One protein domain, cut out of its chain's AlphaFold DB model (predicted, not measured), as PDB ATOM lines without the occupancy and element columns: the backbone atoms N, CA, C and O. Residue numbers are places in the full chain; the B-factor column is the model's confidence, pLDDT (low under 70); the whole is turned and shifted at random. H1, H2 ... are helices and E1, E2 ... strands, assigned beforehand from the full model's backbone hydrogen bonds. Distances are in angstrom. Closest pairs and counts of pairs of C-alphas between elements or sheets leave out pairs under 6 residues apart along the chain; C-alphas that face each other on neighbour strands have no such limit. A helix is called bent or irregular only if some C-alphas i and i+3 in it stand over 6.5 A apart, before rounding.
ATOM      1  N   LYS A   4     -12.028   0.836  23.716       96.38
ATOM      2  CA  LYS A   4     -11.470   0.303  24.963       96.38
ATOM      3  C   LYS A   4     -12.501  -0.456  25.791       96.38
ATOM      4  O   LYS A   4     -12.240  -1.579  26.221       96.38
ATOM      5  N   GLU A   5     -13.667   0.150  26.011       97.81
ATOM      6  CA  GLU A   5     -14.786  -0.484  26.719       97.81
ATOM      7  C   GLU A   5     -15.224  -1.757  25.995       97.81
ATOM      8  O   GLU A   5     -15.324  -2.812  26.613       97.81
ATOM      9  N   PHE A   6     -15.369  -1.694  24.669       97.69
ATOM     10  CA  PHE A   6     -15.717  -2.860  23.859       97.69
ATOM     11  C   PHE A   6     -14.690  -3.990  24.001       97.69
ATOM     12  O   PHE A   6     -15.063  -5.142  24.210       97.69
ATOM     13  N   MET A   7     -13.392  -3.684  23.927       97.62
ATOM     14  CA  MET A   7     -12.326  -4.676  24.088       97.62
ATOM     15  C   MET A   7     -12.363  -5.328  25.478       97.62
ATOM     16  O   MET A   7     -12.154  -6.537  25.595       97.62
ATOM     17  N   ASN A   8     -12.658  -4.565  26.531       98.00
ATOM     18  CA  ASN A   8     -12.824  -5.119  27.875       98.00
ATOM     19  C   ASN A   8     -14.060  -6.024  27.967       98.00
ATOM     20  O   ASN A   8     -13.936  -7.161  28.426       98.00
ATOM     21  N   ASP A   9     -15.201  -5.596  27.427       98.38
ATOM     22  CA  ASP A   9     -16.437  -6.389  27.409       98.38
ATOM     23  C   ASP A   9     -16.274  -7.706  26.632       98.38
ATOM     24  O   ASP A   9     -16.838  -8.738  27.011       98.38
ATOM     25  N   VAL A  10     -15.472  -7.717  25.561       98.31
ATOM     26  CA  VAL A  10     -15.114  -8.949  24.841       98.31
ATOM     27  C   VAL A  10     -14.304  -9.886  25.738       98.31
ATOM     28  O   VAL A  10     -14.610 -11.080  25.796       98.31
ATOM     29  N   LYS A  11     -13.292  -9.373  26.453       98.00
ATOM     30  CA  LYS A  11     -12.482 -10.182  27.383       98.00
ATOM     31  C   LYS A  11     -13.349 -10.782  28.482       98.00
ATOM     32  O   LYS A  11     -13.216 -11.968  28.776       98.00
ATOM     33  N   GLU A  12     -14.248  -9.996  29.061       97.94
ATOM     34  CA  GLU A  12     -15.189 -10.469  30.077       97.94
ATOM     35  C   GLU A  12     -16.142 -11.521  29.514       97.94
ATOM     36  O   GLU A  12     -16.311 -12.585  30.106       97.94
ATOM     37  N   THR A  13     -16.711 -11.272  28.334       98.12
ATOM     38  CA  THR A  13     -17.602 -12.215  27.646       98.12
ATOM     39  C   THR A  13     -16.917 -13.547  27.377       98.12
ATOM     40  O   THR A  13     -17.504 -14.599  27.614       98.12
ATOM     41  N   TYR A  14     -15.661 -13.523  26.935       97.69
ATOM     42  CA  TYR A  14     -14.871 -14.732  26.746       97.69
ATOM     43  C   TYR A  14     -14.618 -15.471  28.074       97.69
ATOM     44  O   TYR A  14     -14.854 -16.678  28.177       97.69
ATOM     45  N   LYS A  15     -14.222 -14.736  29.121       96.19
ATOM     46  CA  LYS A  15     -13.930 -15.292  30.451       96.19
ATOM     47  C   LYS A  15     -15.136 -15.912  31.158       96.19
ATOM     48  O   LYS A  15     -14.928 -16.766  32.012       96.19
ATOM     49  N   LYS A  16     -16.378 -15.571  30.783       96.56
ATOM     50  CA  LYS A  16     -17.586 -16.283  31.261       96.56
ATOM     51  C   LYS A  16     -17.542 -17.784  30.959       96.56
ATOM     52  O   LYS A  16     -18.086 -18.570  31.723       96.56
ATOM     53  N   TYR A  17     -16.920 -18.161  29.842       96.44
ATOM     54  CA  TYR A  17     -16.818 -19.548  29.385       96.44
ATOM     55  C   TYR A  17     -15.432 -20.146  29.639       96.44
ATOM     56  O   TYR A  17     -15.307 -21.351  29.822       96.44
ATOM     57  N   PHE A  18     -14.393 -19.310  29.653       95.06
ATOM     58  CA  PHE A  18     -12.999 -19.729  29.786       95.06
ATOM     59  C   PHE A  18     -12.259 -18.846  30.811       95.06
ATOM     60  O   PHE A  18     -11.391 -18.055  30.434       95.06
ATOM     61  N   PRO A  19     -12.579 -18.949  32.115       93.88
ATOM     62  CA  PRO A  19     -12.145 -17.981  33.133       93.88
ATOM     63  C   PRO A  19     -10.623 -17.900  33.301       93.88
ATOM     64  O   PRO A  19     -10.077 -16.824  33.540       93.88
ATOM     65  N   ASN A  20      -9.939 -19.030  33.119       91.31
ATOM     66  CA  ASN A  20      -8.495 -19.161  33.300       91.31
ATOM     67  C   ASN A  20      -7.713 -19.124  31.976       91.31
ATOM     68  O   ASN A  20      -6.589 -19.620  31.929       91.31
ATOM     69  N   SER A  21      -8.295 -18.590  30.903       93.50
ATOM     70  CA  SER A  21      -7.712 -18.656  29.555       93.50
ATOM     71  C   SER A  21      -7.457 -17.266  28.971       93.50
ATOM     72  O   SER A  21      -7.998 -16.264  29.454       93.50
ATOM     73  N   LEU A  22      -6.595 -17.185  27.957       93.06
ATOM     74  CA  LEU A  22      -6.163 -15.923  27.371       93.06
ATOM     75  C   LEU A  22      -7.111 -15.473  26.252       93.06
ATOM     76  O   LEU A  22      -7.471 -16.226  25.350       93.06
ATOM     77  N   CYS A  23      -7.455 -14.189  26.287       95.06
ATOM     78  CA  CYS A  23      -8.092 -13.468  25.193       95.06
ATOM     79  C   CYS A  23      -7.210 -12.263  24.871       95.06
ATOM     80  O   CYS A  23      -7.151 -11.305  25.653       95.06
ATOM     81  N   ASP A  24      -6.480 -12.352  23.761       94.62
ATOM     82  CA  ASP A  24      -5.636 -11.268  23.273       94.62
ATOM     83  C   ASP A  24      -6.444 -10.401  22.310       94.62
ATOM     84  O   ASP A  24      -7.037 -10.893  21.351       94.62
ATOM     85  N   ILE A  25      -6.495  -9.100  22.585       96.06
ATOM     86  CA  ILE A  25      -7.204  -8.145  21.739       96.06
ATOM     87  C   ILE A  25      -6.300  -6.949  21.527       96.06
ATOM     88  O   ILE A  25      -5.825  -6.348  22.491       96.06
ATOM     89  N   ARG A  26      -6.083  -6.605  20.262       93.50
ATOM     90  CA  ARG A  26      -5.108  -5.595  19.851       93.50
ATOM     91  C   ARG A  26      -5.576  -4.855  18.614       93.50
ATOM     92  O   ARG A  26      -6.095  -5.465  17.678       93.50
ATOM     93  N   ILE A  27      -5.321  -3.554  18.585       91.62
ATOM     94  CA  ILE A  27      -5.465  -2.744  17.377       91.62
ATOM     95  C   ILE A  27      -4.171  -2.871  16.570       91.62
ATOM     96  O   ILE A  27      -3.072  -2.712  17.105       91.62
ATOM     97  N   LYS A  28      -4.284  -3.170  15.277       89.38
ATOM     98  CA  LYS A  28      -3.169  -3.138  14.325       89.38
ATOM     99  C   LYS A  28      -3.468  -2.158  13.203       89.38
ATOM    100  O   LYS A  28      -4.595  -2.078  12.726       89.38
ATOM    101  N   TYR A  29      -2.423  -1.480  12.745       85.25
ATOM    102  CA  TYR A  29      -2.486  -0.489  11.674       85.25
ATOM    103  C   TYR A  29      -1.926  -1.074  10.372       85.25
ATOM    104  O   TYR A  29      -0.877  -0.655   9.883       85.25
ATOM    105  N   ILE A  30      -2.577  -2.112   9.846       73.50
ATOM    106  CA  ILE A  30      -2.158  -2.801   8.617       73.50
ATOM    107  C   ILE A  30      -3.254  -2.583   7.580       73.50
ATOM    108  O   ILE A  30      -4.314  -3.193   7.676       73.50
ATOM    109  N   LEU A  31      -2.987  -1.719   6.592       71.75
ATOM    110  CA  LEU A  31      -3.956  -1.325   5.555       71.75
ATOM    111  C   LEU A  31      -5.259  -0.725   6.134       71.75
ATOM    112  O   LEU A  31      -6.346  -0.976   5.625       71.75
ATOM    113  N   GLY A  32      -5.129   0.055   7.210       80.12
ATOM    114  CA  GLY A  32      -6.238   0.603   7.999       80.12
ATOM    115  C   GLY A  32      -6.115   0.212   9.471       80.12
ATOM    116  O   GLY A  32      -5.153  -0.459   9.853       80.12
ATOM    117  N   SER A  33      -7.068   0.638  10.299       88.00
ATOM    118  CA  SER A  33      -7.148   0.215  11.700       88.00
ATOM    119  C   SER A  33      -8.006  -1.044  11.820       88.00
ATOM    120  O   SER A  33      -9.166  -1.064  11.416       88.00
ATOM    121  N   VAL A  34      -7.442  -2.110  12.382       91.62
ATOM    122  CA  VAL A  34      -8.125  -3.396  12.562       91.62
ATOM    123  C   VAL A  34      -8.016  -3.825  14.015       91.62
ATOM    124  O   VAL A  34      -6.914  -3.891  14.557       91.62
ATOM    125  N   ILE A  35      -9.143  -4.169  14.636       94.31
ATOM    126  CA  ILE A  35      -9.152  -4.848  15.933       94.31
ATOM    127  C   ILE A  35      -9.049  -6.349  15.666       94.31
ATOM    128  O   ILE A  35      -9.940  -6.935  15.050       94.31
ATOM    129  N   PHE A  36      -7.970  -6.967  16.133       95.81
ATOM    130  CA  PHE A  36      -7.814  -8.418  16.151       95.81
ATOM    131  C   PHE A  36      -8.224  -8.965  17.507       95.81
ATOM    132  O   PHE A  36      -7.815  -8.422  18.531       95.81
ATOM    133  N   LEU A  37      -9.017 -10.033  17.492       97.31
ATOM    134  CA  LEU A  37      -9.446 -10.768  18.673       97.31
ATOM    135  C   LEU A  37      -8.942 -12.199  18.515       97.31
ATOM    136  O   LEU A  37      -9.390 -12.894  17.605       97.31
ATOM    137  N   ASP A  38      -8.044 -12.636  19.385       96.19
ATOM    138  CA  ASP A  38      -7.500 -13.988  19.401       96.19
ATOM    139  C   ASP A  38      -7.884 -14.670  20.720       96.19
ATOM    140  O   ASP A  38      -7.571 -14.186  21.812       96.19
ATOM    141  N   PHE A  39      -8.593 -15.791  20.622       96.06
ATOM    142  CA  PHE A  39      -9.003 -16.585  21.778       96.06
ATOM    143  C   PHE A  39      -8.111 -17.820  21.893       96.06
ATOM    144  O   PHE A  39      -7.899 -18.513  20.893       96.06
ATOM    145  N   TYR A  40      -7.704 -18.147  23.123       94.75
ATOM    146  CA  TYR A  40      -6.866 -19.303  23.463       94.75
ATOM    147  C   TYR A  40      -7.428 -20.047  24.672       94.75
ATOM    148  O   TYR A  40      -7.878 -19.410  25.615       94.75
ATOM    149  N   LEU A  41      -7.353 -21.376  24.686       94.12
ATOM    150  CA  LEU A  41      -7.653 -22.204  25.856       94.12
ATOM    151  C   LEU A  41      -6.570 -22.059  26.932       94.12
ATOM    152  O   LEU A  41      -6.845 -22.141  28.129       94.12
ATOM    153  N   ALA A  42      -5.324 -21.856  26.517       92.81
ATOM    154  CA  ALA A  42      -4.231 -21.580  27.434       92.81
ATOM    155  C   ALA A  42      -4.312 -20.147  27.986       92.81
ATOM    156  O   ALA A  42      -4.684 -19.208  27.288       92.81
ATOM    157  N   GLY A  43      -3.929 -19.965  29.248       90.50
ATOM    158  CA  GLY A  43      -3.780 -18.660  29.898       90.50
ATOM    159  C   GLY A  43      -2.383 -18.048  29.746       90.50
ATOM    160  O   GLY A  43      -2.215 -16.849  29.951       90.50
ATOM    161  N   ASN A  44      -1.377 -18.856  29.410       88.81
ATOM    162  CA  ASN A  44       0.005 -18.443  29.160       88.81
ATOM    163  C   ASN A  44       0.720 -19.473  28.267       88.81
ATOM    164  O   ASN A  44       0.234 -20.586  28.078       88.81
ATOM    165  N   ASP A  45       1.886 -19.106  27.748       85.75
ATOM    166  CA  ASP A  45       2.711 -19.932  26.862       85.75
ATOM    167  C   ASP A  45       3.131 -21.274  27.487       85.75
ATOM    168  O   ASP A  45       3.114 -22.294  26.802       85.75
ATOM    169  N   LYS A  46       3.433 -21.316  28.792       87.50
ATOM    170  CA  LYS A  46       3.837 -22.549  29.501       87.50
ATOM    171  C   LYS A  46       2.746 -23.617  29.542       87.50
ATOM    172  O   LYS A  46       3.054 -24.788  29.749       87.50
ATOM    173  N   GLU A  47       1.486 -23.220  29.398       85.50
ATOM    174  CA  GLU A  47       0.357 -24.147  29.335       85.50
ATOM    175  C   GLU A  47       0.175 -24.755  27.939       85.50
ATOM    176  O   GLU A  47      -0.454 -25.804  27.808       85.50
ATOM    177  N   VAL A  48       0.723 -24.121  26.898       82.75
ATOM    178  CA  VAL A  48       0.578 -24.592  25.523       82.75
ATOM    179  C   VAL A  48       1.590 -25.692  25.236       82.75
ATOM    180  O   VAL A  48       2.776 -25.590  25.556       82.75
ATOM    181  N   TYR A  49       1.142 -26.742  24.547       72.25
ATOM    182  CA  TYR A  49       2.038 -27.770  24.032       72.25
ATOM    183  C   TYR A  49       3.124 -27.116  23.167       72.25
ATOM    184  O   TYR A  49       2.796 -26.451  22.187       72.25
ATOM    185  N   SER A  50       4.401 -27.314  23.518       80.31
ATOM    186  CA  SER A  50       5.611 -26.710  22.916       80.31
ATOM    187  C   SER A  50       5.878 -25.217  23.178       80.31
ATOM    188  O   SER A  50       6.874 -24.709  22.674       80.31
ATOM    189  N   GLY A  51       5.062 -24.524  23.979       80.75
ATOM    190  CA  GLY A  51       5.317 -23.122  24.341       80.75
ATOM    191  C   GLY A  51       4.904 -22.080  23.293       80.75
ATOM    192  O   GLY A  51       5.282 -20.920  23.413       80.75
ATOM    193  N   TYR A  52       4.142 -22.476  22.267       80.19
ATOM    194  CA  TYR A  52       3.690 -21.594  21.184       80.19
ATOM    195  C   TYR A  52       2.166 -21.568  21.117       80.19
ATOM    196  O   TYR A  52       1.566 -22.607  20.857       80.19
ATOM    197  N   PHE A  53       1.536 -20.405  21.299       82.19
ATOM    198  CA  PHE A  53       0.073 -20.244  21.264       82.19
ATOM    199  C   PHE A  53      -0.577 -20.735  19.965       82.19
ATOM    200  O   PHE A  53      -1.715 -21.189  19.971       82.19
ATOM    201  N   GLU A  54       0.145 -20.714  18.848       80.19
ATOM    202  CA  GLU A  54      -0.317 -21.265  17.573       80.19
ATOM    203  C   GLU A  54      -0.560 -22.780  17.621       80.19
ATOM    204  O   GLU A  54      -1.297 -23.304  16.786       80.19
ATOM    205  N   ASN A  55       0.043 -23.469  18.594       79.62
ATOM    206  CA  ASN A  55      -0.140 -24.892  18.858       79.62
ATOM    207  C   ASN A  55      -1.214 -25.169  19.915       79.62
ATOM    208  O   ASN A  55      -1.359 -26.328  20.314       79.62
ATOM    209  N   ASP A  56      -1.946 -24.154  20.372       86.75
ATOM    210  CA  ASP A  56      -3.067 -24.330  21.286       86.75
ATOM    211  C   ASP A  56      -4.168 -25.209  20.666       86.75
ATOM    212  O   ASP A  56      -4.237 -25.432  19.454       86.75
ATOM    213  N   MET A  57      -5.032 -25.758  21.518       89.38
ATOM    214  CA  MET A  57      -6.066 -26.702  21.114       89.38
ATOM    215  C   MET A  57      -7.076 -26.082  20.143       89.38
ATOM    216  O   MET A  57      -7.679 -26.801  19.349       89.38
ATOM    217  N   PHE A  58      -7.278 -24.765  20.173       91.62
ATOM    218  CA  PHE A  58      -8.102 -24.085  19.185       91.62
ATOM    219  C   PHE A  58      -7.439 -22.838  18.629       91.62
ATOM    220  O   PHE A  58      -6.681 -22.155  19.305       91.62
ATOM    221  N   LYS A  59      -7.790 -22.523  17.381       88.75
ATOM    222  CA  LYS A  59      -7.406 -21.280  16.718       88.75
ATOM    223  C   LYS A  59      -8.678 -20.544  16.327       88.75
ATOM    224  O   LYS A  59      -9.296 -20.817  15.294       88.75
ATOM    225  N   CYS A  60      -9.098 -19.656  17.218       95.19
ATOM    226  CA  CYS A  60     -10.321 -18.877  17.093       95.19
ATOM    227  C   CYS A  60      -9.946 -17.401  17.065       95.19
ATOM    228  O   CYS A  60      -9.678 -16.813  18.109       95.19
ATOM    229  N   ALA A  61      -9.906 -16.835  15.865       96.31
ATOM    230  CA  ALA A  61      -9.461 -15.473  15.636       96.31
ATOM    231  C   ALA A  61     -10.475 -14.704  14.794       96.31
ATOM    232  O   ALA A  61     -11.097 -15.254  13.874       96.31
ATOM    233  N   PHE A  62     -10.612 -13.423  15.106       97.62
ATOM    234  CA  PHE A  62     -11.530 -12.515  14.447       97.62
ATOM    235  C   PHE A  62     -10.858 -11.193  14.112       97.62
ATOM    236  O   PHE A  62      -9.907 -10.771  14.771       97.62
ATOM    237  N   ALA A  63     -11.400 -10.529  13.099       96.19
ATOM    238  CA  ALA A  63     -11.023  -9.187  12.707       96.19
ATOM    239  C   ALA A  63     -12.261  -8.289  12.665       96.19
ATOM    240  O   ALA A  63     -13.334  -8.699  12.210       96.19
ATOM    241  N   ILE A  64     -12.086  -7.056  13.131       94.81
ATOM    242  CA  ILE A  64     -13.013  -5.951  12.929       94.81
ATOM    243  C   ILE A  64     -12.239  -4.856  12.211       94.81
ATOM    244  O   ILE A  64     -11.365  -4.220  12.799       94.81
ATOM    245  N   HIS A  65     -12.546  -4.660  10.934       89.25
ATOM    246  CA  HIS A  65     -12.001  -3.551  10.163       89.25
ATOM    247  C   HIS A  65     -12.741  -2.287  10.584       89.25
ATOM    248  O   HIS A  65     -13.950  -2.209  10.383       89.25
ATOM    249  N   LEU A  66     -12.032  -1.346  11.210       85.69
ATOM    250  CA  LEU A  66     -12.595  -0.057  11.584       85.69
ATOM    251  C   LEU A  66     -12.670   0.786  10.317       85.69
ATOM    252  O   LEU A  66     -11.645   1.125   9.724       85.69
ATOM    253  N   ASP A  67     -13.900   1.014   9.867       71.50
ATOM    254  CA  ASP A  67     -14.195   1.670   8.599       71.50
ATOM    255  C   ASP A  67     -13.754   3.140   8.635       71.50
ATOM    256  O   ASP A  67     -14.411   4.000   9.211       71.50
ATOM    257  N   ASP A  68     -12.579   3.399   8.078       58.06
ATOM    258  CA  ASP A  68     -12.223   4.600   7.337       58.06
ATOM    259  C   ASP A  68     -10.803   4.368   6.814       58.06
ATOM    260  O   ASP A  68      -9.941   3.853   7.526       58.06
ATOM    261  N   ASN A  69     -10.501   4.799   5.589       52.34
ATOM    262  CA  ASN A  69      -9.143   4.808   5.014       52.34
ATOM    263  C   ASN A  69      -8.162   5.744   5.774       52.34
ATOM    264  O   ASN A  69      -7.221   6.287   5.195       52.34
ATOM    265  N   ARG A  70      -8.396   5.986   7.066       56.00
ATOM    266  CA  ARG A  70      -7.649   6.850   7.965       56.00
ATOM    267  C   ARG A  70      -6.890   5.971   8.950       56.00
ATOM    268  O   ARG A  70      -7.471   5.293   9.792       56.00
ATOM    269  N   GLN A  71      -5.566   6.017   8.871       60.56
ATOM    270  CA  GLN A  71      -4.749   5.683  10.034       60.56
ATOM    271  C   GLN A  71      -5.153   6.633  11.172       60.56
ATOM    272  O   GLN A  71      -5.234   7.839  10.936       60.56
ATOM    273  N   GLY A  72      -5.423   6.114  12.374       67.38
ATOM    274  CA  GLY A  72      -5.639   6.977  13.542       67.38
ATOM    275  C   GLY A  72      -6.715   6.567  14.541       67.38
ATOM    276  O   GLY A  72      -6.782   7.218  15.573       67.38
ATOM    277  N   TYR A  73      -7.515   5.520  14.297       78.56
ATOM    278  CA  TYR A  73      -8.404   5.002  15.350       78.56
ATOM    279  C   TYR A  73      -7.589   4.532  16.557       78.56
ATOM    280  O   TYR A  73      -6.693   3.699  16.424       78.56
ATOM    281  N   THR A  74      -7.945   5.051  17.718       85.81
ATOM    282  CA  THR A  74      -7.386   4.768  19.032       85.81
ATOM    283  C   THR A  74      -8.400   4.016  19.888       85.81
ATOM    284  O   THR A  74      -9.563   3.858  19.521       85.81
ATOM    285  N   GLU A  75      -7.975   3.533  21.054       89.25
ATOM    286  CA  GLU A  75      -8.884   2.868  21.991       89.25
ATOM    287  C   GLU A  75      -9.956   3.819  22.565       89.25
ATOM    288  O   GLU A  75     -11.010   3.353  22.997       89.25
ATOM    289  N   ASP A  76      -9.717   5.133  22.544       92.31
ATOM    290  CA  ASP A  76     -10.624   6.140  23.107       92.31
ATOM    291  C   ASP A  76     -11.743   6.556  22.133       92.31
ATOM    292  O   ASP A  76     -12.701   7.215  22.537       92.31
ATOM    293  N   ASP A  77     -11.659   6.149  20.863       91.50
ATOM    294  CA  ASP A  77     -12.688   6.439  19.866       91.50
ATOM    295  C   ASP A  77     -13.973   5.629  20.101       91.50
ATOM    296  O   ASP A  77     -13.964   4.511  20.626       91.50
ATOM    297  N   GLU A  78     -15.106   6.184  19.669       92.50
ATOM    298  CA  GLU A  78     -16.412   5.531  19.767       92.50
ATOM    299  C   GLU A  78     -16.520   4.312  18.838       92.50
ATOM    300  O   GLU A  78     -16.191   4.355  17.648       92.50
ATOM    301  N   PHE A  79     -17.070   3.221  19.369       91.44
ATOM    302  CA  PHE A  79     -17.361   2.027  18.593       91.44
ATOM    303  C   PHE A  79     -18.618   2.244  17.732       91.44
ATOM    304  O   PHE A  79     -19.751   2.200  18.218       91.44
ATOM    305  N   GLY A  80     -18.407   2.480  16.437       90.38
ATOM    306  CA  GLY A  80     -19.471   2.672  15.449       90.38
ATOM    307  C   GLY A  80     -20.168   1.383  14.990       90.38
ATOM    308  O   GLY A  80     -20.118   0.335  15.634       90.38
ATOM    309  N   THR A  81     -20.821   1.448  13.827       93.44
ATOM    310  CA  THR A  81     -21.295   0.236  13.142       93.44
ATOM    311  C   THR A  81     -20.106  -0.437  12.481       93.44
ATOM    312  O   THR A  81     -19.516   0.125  11.568       93.44
ATOM    313  N   GLN A  82     -19.766  -1.636  12.941       93.94
ATOM    314  CA  GLN A  82     -18.598  -2.368  12.474       93.94
ATOM    315  C   GLN A  82     -18.972  -3.786  12.052       93.94
ATOM    316  O   GLN A  82     -20.088  -4.262  12.280       93.94
ATOM    317  N   THR A  83     -18.031  -4.473  11.415       95.25
ATOM    318  CA  THR A  83     -18.219  -5.839  10.930       95.25
ATOM    319  C   THR A  83     -17.208  -6.778  11.568       95.25
ATOM    320  O   THR A  83     -16.009  -6.600  11.406       95.25
ATOM    321  N   LEU A  84     -17.707  -7.799  12.264       96.56
ATOM    322  CA  LEU A  84     -16.919  -8.887  12.828       96.56
ATOM    323  C   LEU A  84     -16.832 -10.051  11.835       96.56
ATOM    324  O   LEU A  84     -17.857 -10.617  11.425       96.56
ATOM    325  N   GLU A  85     -15.607 -10.444  11.501       96.88
ATOM    326  CA  GLU A  85     -15.287 -11.551  10.600       96.88
ATOM    327  C   GLU A  85     -14.388 -12.568  11.296       96.88
ATOM    328  O   GLU A  85     -13.458 -12.191  12.002       96.88
ATOM    329  N   ALA A  86     -14.642 -13.861  11.092       96.75
ATOM    330  CA  ALA A  86     -13.728 -14.898  11.557       96.75
ATOM    331  C   ALA A  86     -12.582 -15.060  10.553       96.75
ATOM    332  O   ALA A  86     -12.826 -15.323   9.375       96.75
ATOM    333  N   THR A  87     -11.345 -14.963  11.027       95.25
ATOM    334  CA  THR A  87     -10.135 -15.258  10.242       95.25
ATOM    335  C   THR A  87      -9.697 -16.711  10.430       95.25
ATOM    336  O   THR A  87      -9.133 -17.325   9.526       95.25
ATOM    337  N   SER A  88     -10.024 -17.302  11.579       95.00
ATOM    338  CA  SER A  88      -9.919 -18.738  11.842       95.00
ATOM    339  C   SER A  88     -10.905 -19.144  12.928       95.00
ATOM    340  O   SER A  88     -11.178 -18.371  13.841       95.00
ATOM    341  N   SER A  89     -11.476 -20.342  12.824       96.12
ATOM    342  CA  SER A  89     -12.471 -20.805  13.790       96.12
ATOM    343  C   SER A  89     -12.554 -22.326  13.807       96.12
ATOM    344  O   SER A  89     -13.285 -22.949  13.026       96.12
ATOM    345  N   PHE A  90     -11.748 -22.939  14.668       95.31
ATOM    346  CA  PHE A  90     -11.729 -24.386  14.823       95.31
ATOM    347  C   PHE A  90     -11.117 -24.855  16.139       95.31
ATOM    348  O   PHE A  90     -10.331 -24.130  16.744       95.31
ATOM    349  N   ILE A  91     -11.411 -26.107  16.498       95.38
ATOM    350  CA  ILE A  91     -10.700 -26.879  17.525       95.38
ATOM    351  C   ILE A  91      -9.967 -28.072  16.887       95.38
ATOM    352  O   ILE A  91     -10.442 -28.638  15.897       95.38
ATOM    353  N   ALA A  92      -8.817 -28.446  17.441       93.19
ATOM    354  CA  ALA A  92      -8.054 -29.628  17.065       93.19
ATOM    355  C   ALA A  92      -8.655 -30.881  17.720       93.19
ATOM    356  O   ALA A  92      -8.877 -30.923  18.931       93.19
ATOM    357  N   VAL A  93      -8.896 -31.915  16.920       93.94
ATOM    358  CA  VAL A  93      -9.457 -33.209  17.340       93.94
ATOM    359  C   VAL A  93      -8.542 -34.347  16.900       93.94
ATOM    360  O   VAL A  93      -7.634 -34.142  16.092       93.94
ATOM    361  N   LYS A  94      -8.728 -35.550  17.449       93.94
ATOM    362  CA  LYS A  94      -7.957 -36.726  17.029       93.94
ATOM    363  C   LYS A  94      -8.117 -36.942  15.527       93.94
ATOM    364  O   LYS A  94      -9.235 -36.890  15.016       93.94
ATOM    365  N   SER A  95      -7.004 -37.192  14.839       91.94
ATOM    366  CA  SER A  95      -7.078 -37.572  13.434       91.94
ATOM    367  C   SER A  95      -7.359 -39.057  13.275       91.94
ATOM    368  O   SER A  95      -6.923 -39.882  14.079       91.94
ATOM    369  N   THR A  96      -8.077 -39.387  12.207       89.94
ATOM    370  CA  THR A  96      -8.207 -40.770  11.727       89.94
ATOM    371  C   THR A  96      -7.120 -41.141  10.713       89.94
ATOM    372  O   THR A  96      -6.947 -42.320  10.409       89.94
ATOM    373  N   ASP A  97      -6.352 -40.159  10.227       91.62
ATOM    374  CA  ASP A  97      -5.219 -40.358   9.329       91.62
ATOM    375  C   ASP A  97      -3.906 -40.404  10.126       91.62
ATOM    376  O   ASP A  97      -3.540 -39.460  10.824       91.62
ATOM    377  N   ARG A  98      -3.155 -41.500   9.980       89.00
ATOM    378  CA  ARG A  98      -1.859 -41.709  10.649       89.00
ATOM    379  C   ARG A  98      -0.791 -40.673  10.285       89.00
ATOM    380  O   ARG A  98       0.225 -40.594  10.969       89.00
ATOM    381  N   TRP A  99      -0.966 -39.951   9.179       91.50
ATOM    382  CA  TRP A  99      -0.012 -38.948   8.705       91.50
ATOM    383  C   TRP A  99      -0.295 -37.547   9.250       91.50
ATOM    384  O   TRP A  99       0.552 -36.663   9.117       91.50
ATOM    385  N   LEU A 100      -1.461 -37.335   9.866       88.38
ATOM    386  CA  LEU A 100      -1.853 -36.055  10.438       88.38
ATOM    387  C   LEU A 100      -1.690 -36.071  11.956       88.38
ATOM    388  O   LEU A 100      -2.107 -36.995  12.649       88.38
ATOM    389  N   ALA A 101      -1.117 -34.995  12.492       86.00
ATOM    390  CA  ALA A 101      -0.982 -34.830  13.936       86.00
ATOM    391  C   ALA A 101      -2.338 -34.613  14.634       86.00
ATOM    392  O   ALA A 101      -2.475 -34.930  15.814       86.00
ATOM    393  N   PHE A 102      -3.309 -34.026  13.926       90.81
ATOM    394  CA  PHE A 102      -4.677 -33.781  14.379       90.81
ATOM    395  C   PHE A 102      -5.582 -33.476  13.181       90.81
ATOM    396  O   PHE A 102      -5.110 -33.009  12.142       90.81
ATOM    397  N   ASP A 103      -6.880 -33.700  13.357       93.12
ATOM    398  CA  ASP A 103      -7.926 -33.198  12.470       93.12
ATOM    399  C   ASP A 103      -8.536 -31.909  13.030       93.12
ATOM    400  O   ASP A 103      -8.282 -31.503  14.168       93.12
ATOM    401  N   ILE A 104      -9.350 -31.237  12.219       92.94
ATOM    402  CA  ILE A 104      -9.923 -29.934  12.553       92.94
ATOM    403  C   ILE A 104     -11.453 -30.013  12.577       92.94
ATOM    404  O   ILE A 104     -12.087 -30.259  11.550       92.94
ATOM    405  N   LYS A 105     -12.070 -29.692  13.723       95.00
ATOM    406  CA  LYS A 105     -13.520 -29.447  13.833       95.00
ATOM    407  C   LYS A 105     -13.775 -27.941  13.754       95.00
ATOM    408  O   LYS A 105     -13.478 -27.197  14.688       95.00
ATOM    409  N   LYS A 106     -14.323 -27.480  12.624       96.00
ATOM    410  CA  LYS A 106     -14.690 -26.066  12.425       96.00
ATOM    411  C   LYS A 106     -15.819 -25.661  13.370       96.00
ATOM    412  O   LYS A 106     -16.804 -26.388  13.498       96.00
ATOM    413  N   ILE A 107     -15.712 -24.473  13.961       97.12
ATOM    414  CA  ILE A 107     -16.798 -23.880  14.743       97.12
ATOM    415  C   ILE A 107     -17.528 -22.875  13.843       97.12
ATOM    416  O   ILE A 107     -16.917 -21.951  13.314       97.12
ATOM    417  N   PRO A 108     -18.832 -23.044  13.578       95.69
ATOM    418  CA  PRO A 108     -19.520 -22.176  12.636       95.69
ATOM    419  C   PRO A 108     -19.713 -20.776  13.226       95.69
ATOM    420  O   PRO A 108     -20.415 -20.591  14.225       95.69
ATOM    421  N   PHE A 109     -19.162 -19.781  12.538       96.88
ATOM    422  CA  PHE A 109     -19.399 -18.367  12.795       96.88
ATOM    423  C   PHE A 109     -19.998 -17.698  11.560       96.88
ATOM    424  O   PHE A 109     -19.566 -17.933  10.432       96.88
ATOM    425  N   ARG A 110     -21.000 -16.841  11.775       95.56
ATOM    426  CA  ARG A 110     -21.579 -16.008  10.721       95.56
ATOM    427  C   ARG A 110     -21.055 -14.590  10.888       95.56
ATOM    428  O   ARG A 110     -21.258 -13.991  11.945       95.56
ATOM    429  N   LYS A 111     -20.460 -14.057   9.820       96.94
ATOM    430  CA  LYS A 111     -20.095 -12.640   9.699       96.94
ATOM    431  C   LYS A 111     -21.233 -11.758  10.215       96.94
ATOM    432  O   LYS A 111     -22.386 -11.936   9.814       96.94
ATOM    433  N   THR A 112     -20.910 -10.852  11.132       97.75
ATOM    434  CA  THR A 112     -21.904 -10.053  11.855       97.75
ATOM    435  C   THR A 112     -21.559  -8.578  11.751       97.75
ATOM    436  O   THR A 112     -20.505  -8.161  12.211       97.75
ATOM    437  N   THR A 113     -22.478  -7.792  11.193       97.25
ATOM    438  CA  THR A 113     -22.377  -6.328  11.130       97.25
ATOM    439  C   THR A 113     -23.368  -5.691  12.093       97.25
ATOM    440  O   THR A 113     -24.537  -6.104  12.156       97.25
ATOM    441  N   GLY A 114     -22.926  -4.689  12.845       96.44
ATOM    442  CA  GLY A 114     -23.767  -3.973  13.792       96.44
ATOM    443  C   GLY A 114     -22.998  -3.066  14.734       96.44
ATOM    444  O   GLY A 114     -21.789  -2.899  14.611       96.44
ATOM    445  N   ASP A 115     -23.734  -2.508  15.688       96.75
ATOM    446  CA  ASP A 115     -23.147  -1.817  16.825       96.75
ATOM    447  C   ASP A 115     -22.411  -2.787  17.765       96.75
ATOM    448  O   ASP A 115     -22.476  -4.020  17.642       96.75
ATOM    449  N   ALA A 116     -21.727  -2.211  18.747       96.88
ATOM    450  CA  ALA A 116     -20.971  -2.962  19.732       96.88
ATOM    451  C   ALA A 116     -21.818  -3.997  20.495       96.88
ATOM    452  O   ALA A 116     -21.381  -5.131  20.677       96.88
ATOM    453  N   LYS A 117     -23.059  -3.663  20.884       98.00
ATOM    454  CA  LYS A 117     -23.950  -4.583  21.617       98.00
ATOM    455  C   LYS A 117     -24.290  -5.819  20.789       98.00
ATOM    456  O   LYS A 117     -24.277  -6.944  21.299       98.00
ATOM    457  N   LYS A 118     -24.584  -5.633  19.502       98.00
ATOM    458  CA  LYS A 118     -24.871  -6.731  18.577       98.00
ATOM    459  C   LYS A 118     -23.640  -7.604  18.344       98.00
ATOM    460  O   LYS A 118     -23.779  -8.828  18.309       98.00
ATOM    461  N   ILE A 119     -22.456  -7.004  18.218       98.19
ATOM    462  CA  ILE A 119     -21.198  -7.747  18.064       98.19
ATOM    463  C   ILE A 119     -20.868  -8.534  19.338       98.19
ATOM    464  O   ILE A 119     -20.605  -9.731  19.242       98.19
ATOM    465  N   LEU A 120     -20.987  -7.930  20.524       98.38
ATOM    466  CA  LEU A 120     -20.811  -8.620  21.809       98.38
ATOM    467  C   LEU A 120     -21.769  -9.809  21.952       98.38
ATOM    468  O   LEU A 120     -21.351 -10.901  22.324       98.38
ATOM    469  N   THR A 121     -23.034  -9.641  21.558       98.38
ATOM    470  CA  THR A 121     -24.021 -10.735  21.554       98.38
ATOM    471  C   THR A 121     -23.620 -11.879  20.613       98.38
ATOM    472  O   THR A 121     -23.880 -13.049  20.894       98.38
ATOM    473  N   ALA A 122     -23.013 -11.566  19.465       98.38
ATOM    474  CA  ALA A 122     -22.528 -12.582  18.536       98.38
ATOM    475  C   ALA A 122     -21.298 -13.321  19.085       98.38
ATOM    476  O   ALA A 122     -21.216 -14.541  18.928       98.38
ATOM    477  N   ILE A 123     -20.391 -12.605  19.755       98.44
ATOM    478  CA  ILE A 123     -19.222 -13.176  20.432       98.44
ATOM    479  C   ILE A 123     -19.662 -14.097  21.572       98.44
ATOM    480  O   ILE A 123     -19.211 -15.233  21.620       98.44
ATOM    481  N   ASP A 124     -20.594 -13.674  22.424       98.56
ATOM    482  CA  ASP A 124     -21.138 -14.487  23.523       98.56
ATOM    483  C   ASP A 124     -21.705 -15.827  23.017       98.56
ATOM    484  O   ASP A 124     -21.280 -16.906  23.435       98.56
ATOM    485  N   LYS A 125     -22.562 -15.772  21.987       98.38
ATOM    486  CA  LYS A 125     -23.103 -16.970  21.322       98.38
ATOM    487  C   LYS A 125     -22.016 -17.849  20.709       98.38
ATOM    488  O   LYS A 125     -22.179 -19.070  20.656       98.38
ATOM    489  N   TYR A 126     -20.952 -17.253  20.180       98.44
ATOM    490  CA  TYR A 126     -19.819 -17.999  19.647       98.44
ATOM    491  C   TYR A 126     -19.036 -18.694  20.765       98.44
ATOM    492  O   TYR A 126     -18.782 -19.892  20.656       98.44
ATOM    493  N   CYS A 127     -18.718 -17.992  21.854       97.94
ATOM    494  CA  CYS A 127     -18.020 -18.545  23.014       97.94
ATOM    495  C   CYS A 127     -18.799 -19.710  23.634       97.94
ATOM    496  O   CYS A 127     -18.207 -20.754  23.900       97.94
ATOM    497  N   ALA A 128     -20.126 -19.600  23.744       97.88
ATOM    498  CA  ALA A 128     -20.984 -20.702  24.180       97.88
ATOM    499  C   ALA A 128     -20.853 -21.949  23.284       97.88
ATOM    500  O   ALA A 128     -20.735 -23.069  23.781       97.88
ATOM    501  N   LYS A 129     -20.840 -21.767  21.956       97.75
ATOM    502  CA  LYS A 129     -20.661 -22.866  20.991       97.75
ATOM    503  C   LYS A 129     -19.263 -23.470  21.055       97.75
ATOM    504  O   LYS A 129     -19.132 -24.688  20.998       97.75
ATOM    505  N   LEU A 130     -18.235 -22.629  21.158       97.38
ATOM    506  CA  LEU A 130     -16.847 -23.060  21.285       97.38
ATOM    507  C   LEU A 130     -16.657 -23.886  22.560       97.38
ATOM    508  O   LEU A 130     -16.063 -24.960  22.501       97.38
ATOM    509  N   TYR A 131     -17.213 -23.420  23.680       96.56
ATOM    510  CA  TYR A 131     -17.200 -24.133  24.953       96.56
ATOM    511  C   TYR A 131     -17.901 -25.485  24.845       96.56
ATOM    512  O   TYR A 131     -17.307 -26.507  25.177       96.56
ATOM    513  N   ALA A 132     -19.121 -25.520  24.299       96.31
ATOM    514  CA  ALA A 132     -19.866 -26.763  24.113       96.31
ATOM    515  C   ALA A 132     -19.113 -27.770  23.227       96.31
ATOM    516  O   ALA A 132     -18.979 -28.929  23.603       96.31
ATOM    517  N   ALA A 133     -18.567 -27.328  22.088       96.00
ATOM    518  CA  ALA A 133     -17.822 -28.196  21.177       96.00
ATOM    519  C   ALA A 133     -16.520 -28.722  21.796       96.00
ATOM    520  O   ALA A 133     -16.146 -29.873  21.574       96.00
ATOM    521  N   THR A 134     -15.841 -27.877  22.569       94.94
ATOM    522  CA  THR A 134     -14.626 -28.231  23.305       94.94
ATOM    523  C   THR A 134     -14.922 -29.249  24.408       94.94
ATOM    524  O   THR A 134     -14.235 -30.263  24.514       94.94
ATOM    525  N   LYS A 135     -15.977 -29.012  25.194       94.81
ATOM    526  CA  LYS A 135     -16.422 -29.902  26.267       94.81
ATOM    527  C   LYS A 135     -16.869 -31.261  25.728       94.81
ATOM    528  O   LYS A 135     -16.407 -32.281  26.221       94.81
ATOM    529  N   GLU A 136     -17.668 -31.274  24.665       95.25
ATOM    530  CA  GLU A 136     -18.075 -32.497  23.965       95.25
ATOM    531  C   GLU A 136     -16.852 -33.300  23.498       95.25
ATOM    532  O   GLU A 136     -16.776 -34.506  23.725       95.25
ATOM    533  N   ALA A 137     -15.868 -32.644  22.871       94.25
ATOM    534  CA  ALA A 137     -14.658 -33.317  22.403       94.25
ATOM    535  C   ALA A 137     -13.830 -33.898  23.560       94.25
ATOM    536  O   ALA A 137     -13.235 -34.964  23.404       94.25
ATOM    537  N   TYR A 138     -13.804 -33.227  24.714       94.06
ATOM    538  CA  TYR A 138     -13.164 -33.738  25.924       94.06
ATOM    539  C   TYR A 138     -13.900 -34.967  26.484       94.06
ATOM    540  O   TYR A 138     -13.284 -36.009  26.690       94.06
ATOM    541  N   GLU A 139     -15.219 -34.876  26.673       94.25
ATOM    542  CA  GLU A 139     -16.049 -35.939  27.262       94.25
ATOM    543  C   GLU A 139     -16.126 -37.199  26.388       94.25
ATOM    544  O   GLU A 139     -16.249 -38.308  26.902       94.25
ATOM    545  N   THR A 140     -16.024 -37.042  25.066       94.38
ATOM    546  CA  THR A 140     -16.055 -38.150  24.093       94.38
ATOM    547  C   THR A 140     -14.672 -38.705  23.749       94.38
ATOM    548  O   THR A 140     -14.545 -39.509  22.827       94.38
ATOM    549  N   ASP A 141     -13.625 -38.283  24.464       92.25
ATOM    550  CA  ASP A 141     -12.234 -38.665  24.204       92.25
ATOM    551  C   ASP A 141     -11.771 -38.380  22.759       92.25
ATOM    552  O   ASP A 141     -10.944 -39.093  22.189       92.25
ATOM    553  N   ASN A 142     -12.295 -37.320  22.144       93.50
ATOM    554  CA  ASN A 142     -11.985 -36.926  20.768       93.50
ATOM    555  C   ASN A 142     -10.902 -35.831  20.677       93.50
ATOM    556  O   ASN A 142     -10.600 -35.322  19.599       93.50
ATOM    557  N   LEU A 143     -10.290 -35.449  21.799       91.38
ATOM    558  CA  LEU A 143      -9.132 -34.550  21.820       91.38
ATOM    559  C   LEU A 143      -7.823 -35.317  21.636       91.38
ATOM    560  O   LEU A 143      -7.659 -36.424  22.152       91.38
ATOM    561  N   CYS A 144      -6.858 -34.701  20.953       87.19
ATOM    562  CA  CYS A 144      -5.493 -35.224  20.923       87.19
ATOM    563  C   CYS A 144      -4.928 -35.311  22.346       87.19
ATOM    564  O   CYS A 144      -5.124 -34.391  23.142       87.19
ATOM    565  N   ASP A 145      -4.177 -36.372  22.651       85.69
ATOM    566  CA  ASP A 145      -3.701 -36.650  24.015       85.69
ATOM    567  C   ASP A 145      -2.919 -35.479  24.624       85.69
ATOM    568  O   ASP A 145      -3.106 -35.144  25.791       85.69
ATOM    569  N   LYS A 146      -2.131 -34.780  23.798       86.62
ATOM    570  CA  LYS A 146      -1.371 -33.584  24.190       86.62
ATOM    571  C   LYS A 146      -2.221 -32.414  24.708       86.62
ATOM    572  O   LYS A 146      -1.681 -31.547  25.383       86.62
ATOM    573  N   TYR A 147      -3.519 -32.373  24.398       89.50
ATOM    574  CA  TYR A 147      -4.435 -31.303  24.812       89.50
ATOM    575  C   TYR A 147      -5.363 -31.699  25.962       89.50
ATOM    576  O   TYR A 147      -5.988 -30.824  26.558       89.50
ATOM    577  N   LYS A 148      -5.455 -32.990  26.303       88.12
ATOM    578  CA  LYS A 148      -6.412 -33.487  27.305       88.12
ATOM    579  C   LYS A 148      -6.184 -32.901  28.692       88.12
ATOM    580  O   LYS A 148      -7.148 -32.506  29.341       88.12
ATOM    581  N   ASP A 149      -4.929 -32.839  29.138       89.06
ATOM    582  CA  ASP A 149      -4.589 -32.305  30.461       89.06
ATOM    583  C   ASP A 149      -4.979 -30.824  30.581       89.06
ATOM    584  O   ASP A 149      -5.663 -30.432  31.529       89.06
ATOM    585  N   LEU A 150      -4.635 -30.018  29.570       90.44
ATOM    586  CA  LEU A 150      -5.020 -28.609  29.523       90.44
ATOM    587  C   LEU A 150      -6.547 -28.450  29.501       90.44
ATOM    588  O   LEU A 150      -7.094 -27.703  30.308       90.44
ATOM    589  N   ALA A 151      -7.246 -29.181  28.631       90.38
ATOM    590  CA  ALA A 151      -8.704 -29.128  28.540       90.38
ATOM    591  C   ALA A 151      -9.385 -29.509  29.864       90.38
ATOM    592  O   ALA A 151     -10.264 -28.783  30.325       90.38
ATOM    593  N   GLY A 152      -8.936 -30.575  30.532       88.88
ATOM    594  CA  GLY A 152      -9.466 -30.970  31.839       88.88
ATOM    595  C   GLY A 152      -9.306 -29.870  32.891       88.88
ATOM    596  O   GLY A 152     -10.255 -29.551  33.602       88.88
ATOM    597  N   LYS A 153      -8.138 -29.216  32.931       89.19
ATOM    598  CA  LYS A 153      -7.865 -28.099  33.850       89.19
ATOM    599  C   LYS A 153      -8.690 -26.846  33.567       89.19
ATOM    600  O   LYS A 153      -8.892 -26.066  34.487       89.19
ATOM    601  N   LYS A 154      -9.105 -26.612  32.319       88.88
ATOM    602  CA  LYS A 154      -9.782 -25.370  31.899       88.88
ATOM    603  C   LYS A 154     -11.303 -25.485  31.810       88.88
ATOM    604  O   LYS A 154     -11.973 -24.459  31.840       88.88
ATOM    605  N   LEU A 155     -11.841 -26.696  31.665       85.75
ATOM    606  CA  LEU A 155     -13.278 -26.941  31.451       85.75
ATOM    607  C   LEU A 155     -14.003 -27.478  32.690       85.75
ATOM    608  O   LEU A 155     -15.231 -27.461  32.730       85.75
ATOM    609  N   ILE A 156     -13.257 -28.013  33.660       73.19
ATOM    610  CA  ILE A 156     -13.798 -28.651  34.874       73.19
ATOM    611  C   ILE A 156     -13.514 -27.796  36.125       73.19
ATOM    612  O   ILE A 156     -14.043 -28.085  37.196       73.19
ATOM    613  N   SER A 157     -12.695 -26.745  35.994       55.03
ATOM    614  CA  SER A 157     -12.340 -25.807  37.071       55.03
ATOM    615  C   SER A 157     -13.411 -24.760  37.336       55.03
ATOM    616  O   SER A 157     -13.830 -24.134  36.333       55.03
TER     617      SER A 157
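This is residues 4 to 157 of the 157 residues of an uncharacterized protein of Methanobrevibacter sp (UniProt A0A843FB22). A twisted antiparallel sheet makes one layer, and helices H1 and H2 lie side by side along one of its faces; no named helix covers the other face. H2, the longest helix, covers E4, H1 covers mainly E1, and H3 folds back at the end of H2. The printed part has 154 residues, with three named helices and six named strands in the order H1, E1, E2, E3, E4, E5, E6, H2, H3; the class is mixed, helices and strands. The sheet is branched: E1 to E5 form a meander, each strand the antiparallel neighbour of the one before, and E6 also pairs with E4. The whole is compact, with a radius of gyration of the C-alphas of 16.2 A, and elongated, spanning 48 by 30 by 29 A.

H1, residues 4 to 15, is on the sheet at a height over the sheet of 9.2 A and runs along E1, residues 23 to 29, at 21 degrees on the local plane; their closest C-alphas are those of Lys 11 and Cys 23, 5.9 A apart. E1 and E2, residues 33 to 39, form a hairpin, with N 26 and O 36 within hydrogen-bond range at 3.0 A. E3, residues 58 to 66, lies on the other side of E2 and forms a hairpin with it, N 37 to O 62 being 3.0 A. E3 and E4, residues 82 to 93, form the next hairpin, with N 61 and O 88 at 2.8 A. On the other side of E4 from E3, the pairing is staggered: E5, residues 103 to 106, pairs with its residues 90 to 93, with N 93 and O 103 at 2.8 A, and E6, residues 112 to 114, with its residues 82 to 84, with N 84 and O 112 at 2.8 A. H2, residues 116 to 139, is on the same face as H1 at a height over the sheet of 9.3 A and runs along E4, at 4 degrees on the local plane; their closest C-alphas are those of Leu 84 and Ile 119, 6.9 A apart. With its residues 116 to 127 alone, H2 touches H1, the same way at a shallow tilt of 22 degrees; the closest C-alphas are those of Thr 13 and Asp 124, 5.9 A apart. With its residues 134 to 138 alone, H2 touches H3, residues 145 to 155, opposite ways at a steep tilt of 54 degrees; the closest C-alphas are those of Lys 135 and Leu 155, 6.7 A apart. H3 is not on the sheet, but only just, with 4 pairs of C-alphas within 10 A. In H1 and H2 every O i to N i+4 pair is within hydrogen-bond range, in H3 5 of 7.

H1 begins at C-alpha 4, (-11.470, 0.303, 24.963), and is 16.7 A long. E1, E2 and E3 measure 19.6 A, 19.7 A and 25.6 A, and E4 measures 32.5 A. H2 is 34.2 A long and begins at C-alpha 116, (-20.971, -2.962, 19.732). H3 is irregular, with C-alphas 146 and 149 7.2 A apart, and ends at C-alpha 155, (-13.278, -26.941, 31.451).

The two C-alphas farthest apart are those of Glu 78 and Arg 98, at 50.3 A. The printed part has no cut; the links E2 to E3 and E3 to E4 are long. The mean pLDDT of the printed part is 90.9, and residues 68 to 72 and 157 are under 70.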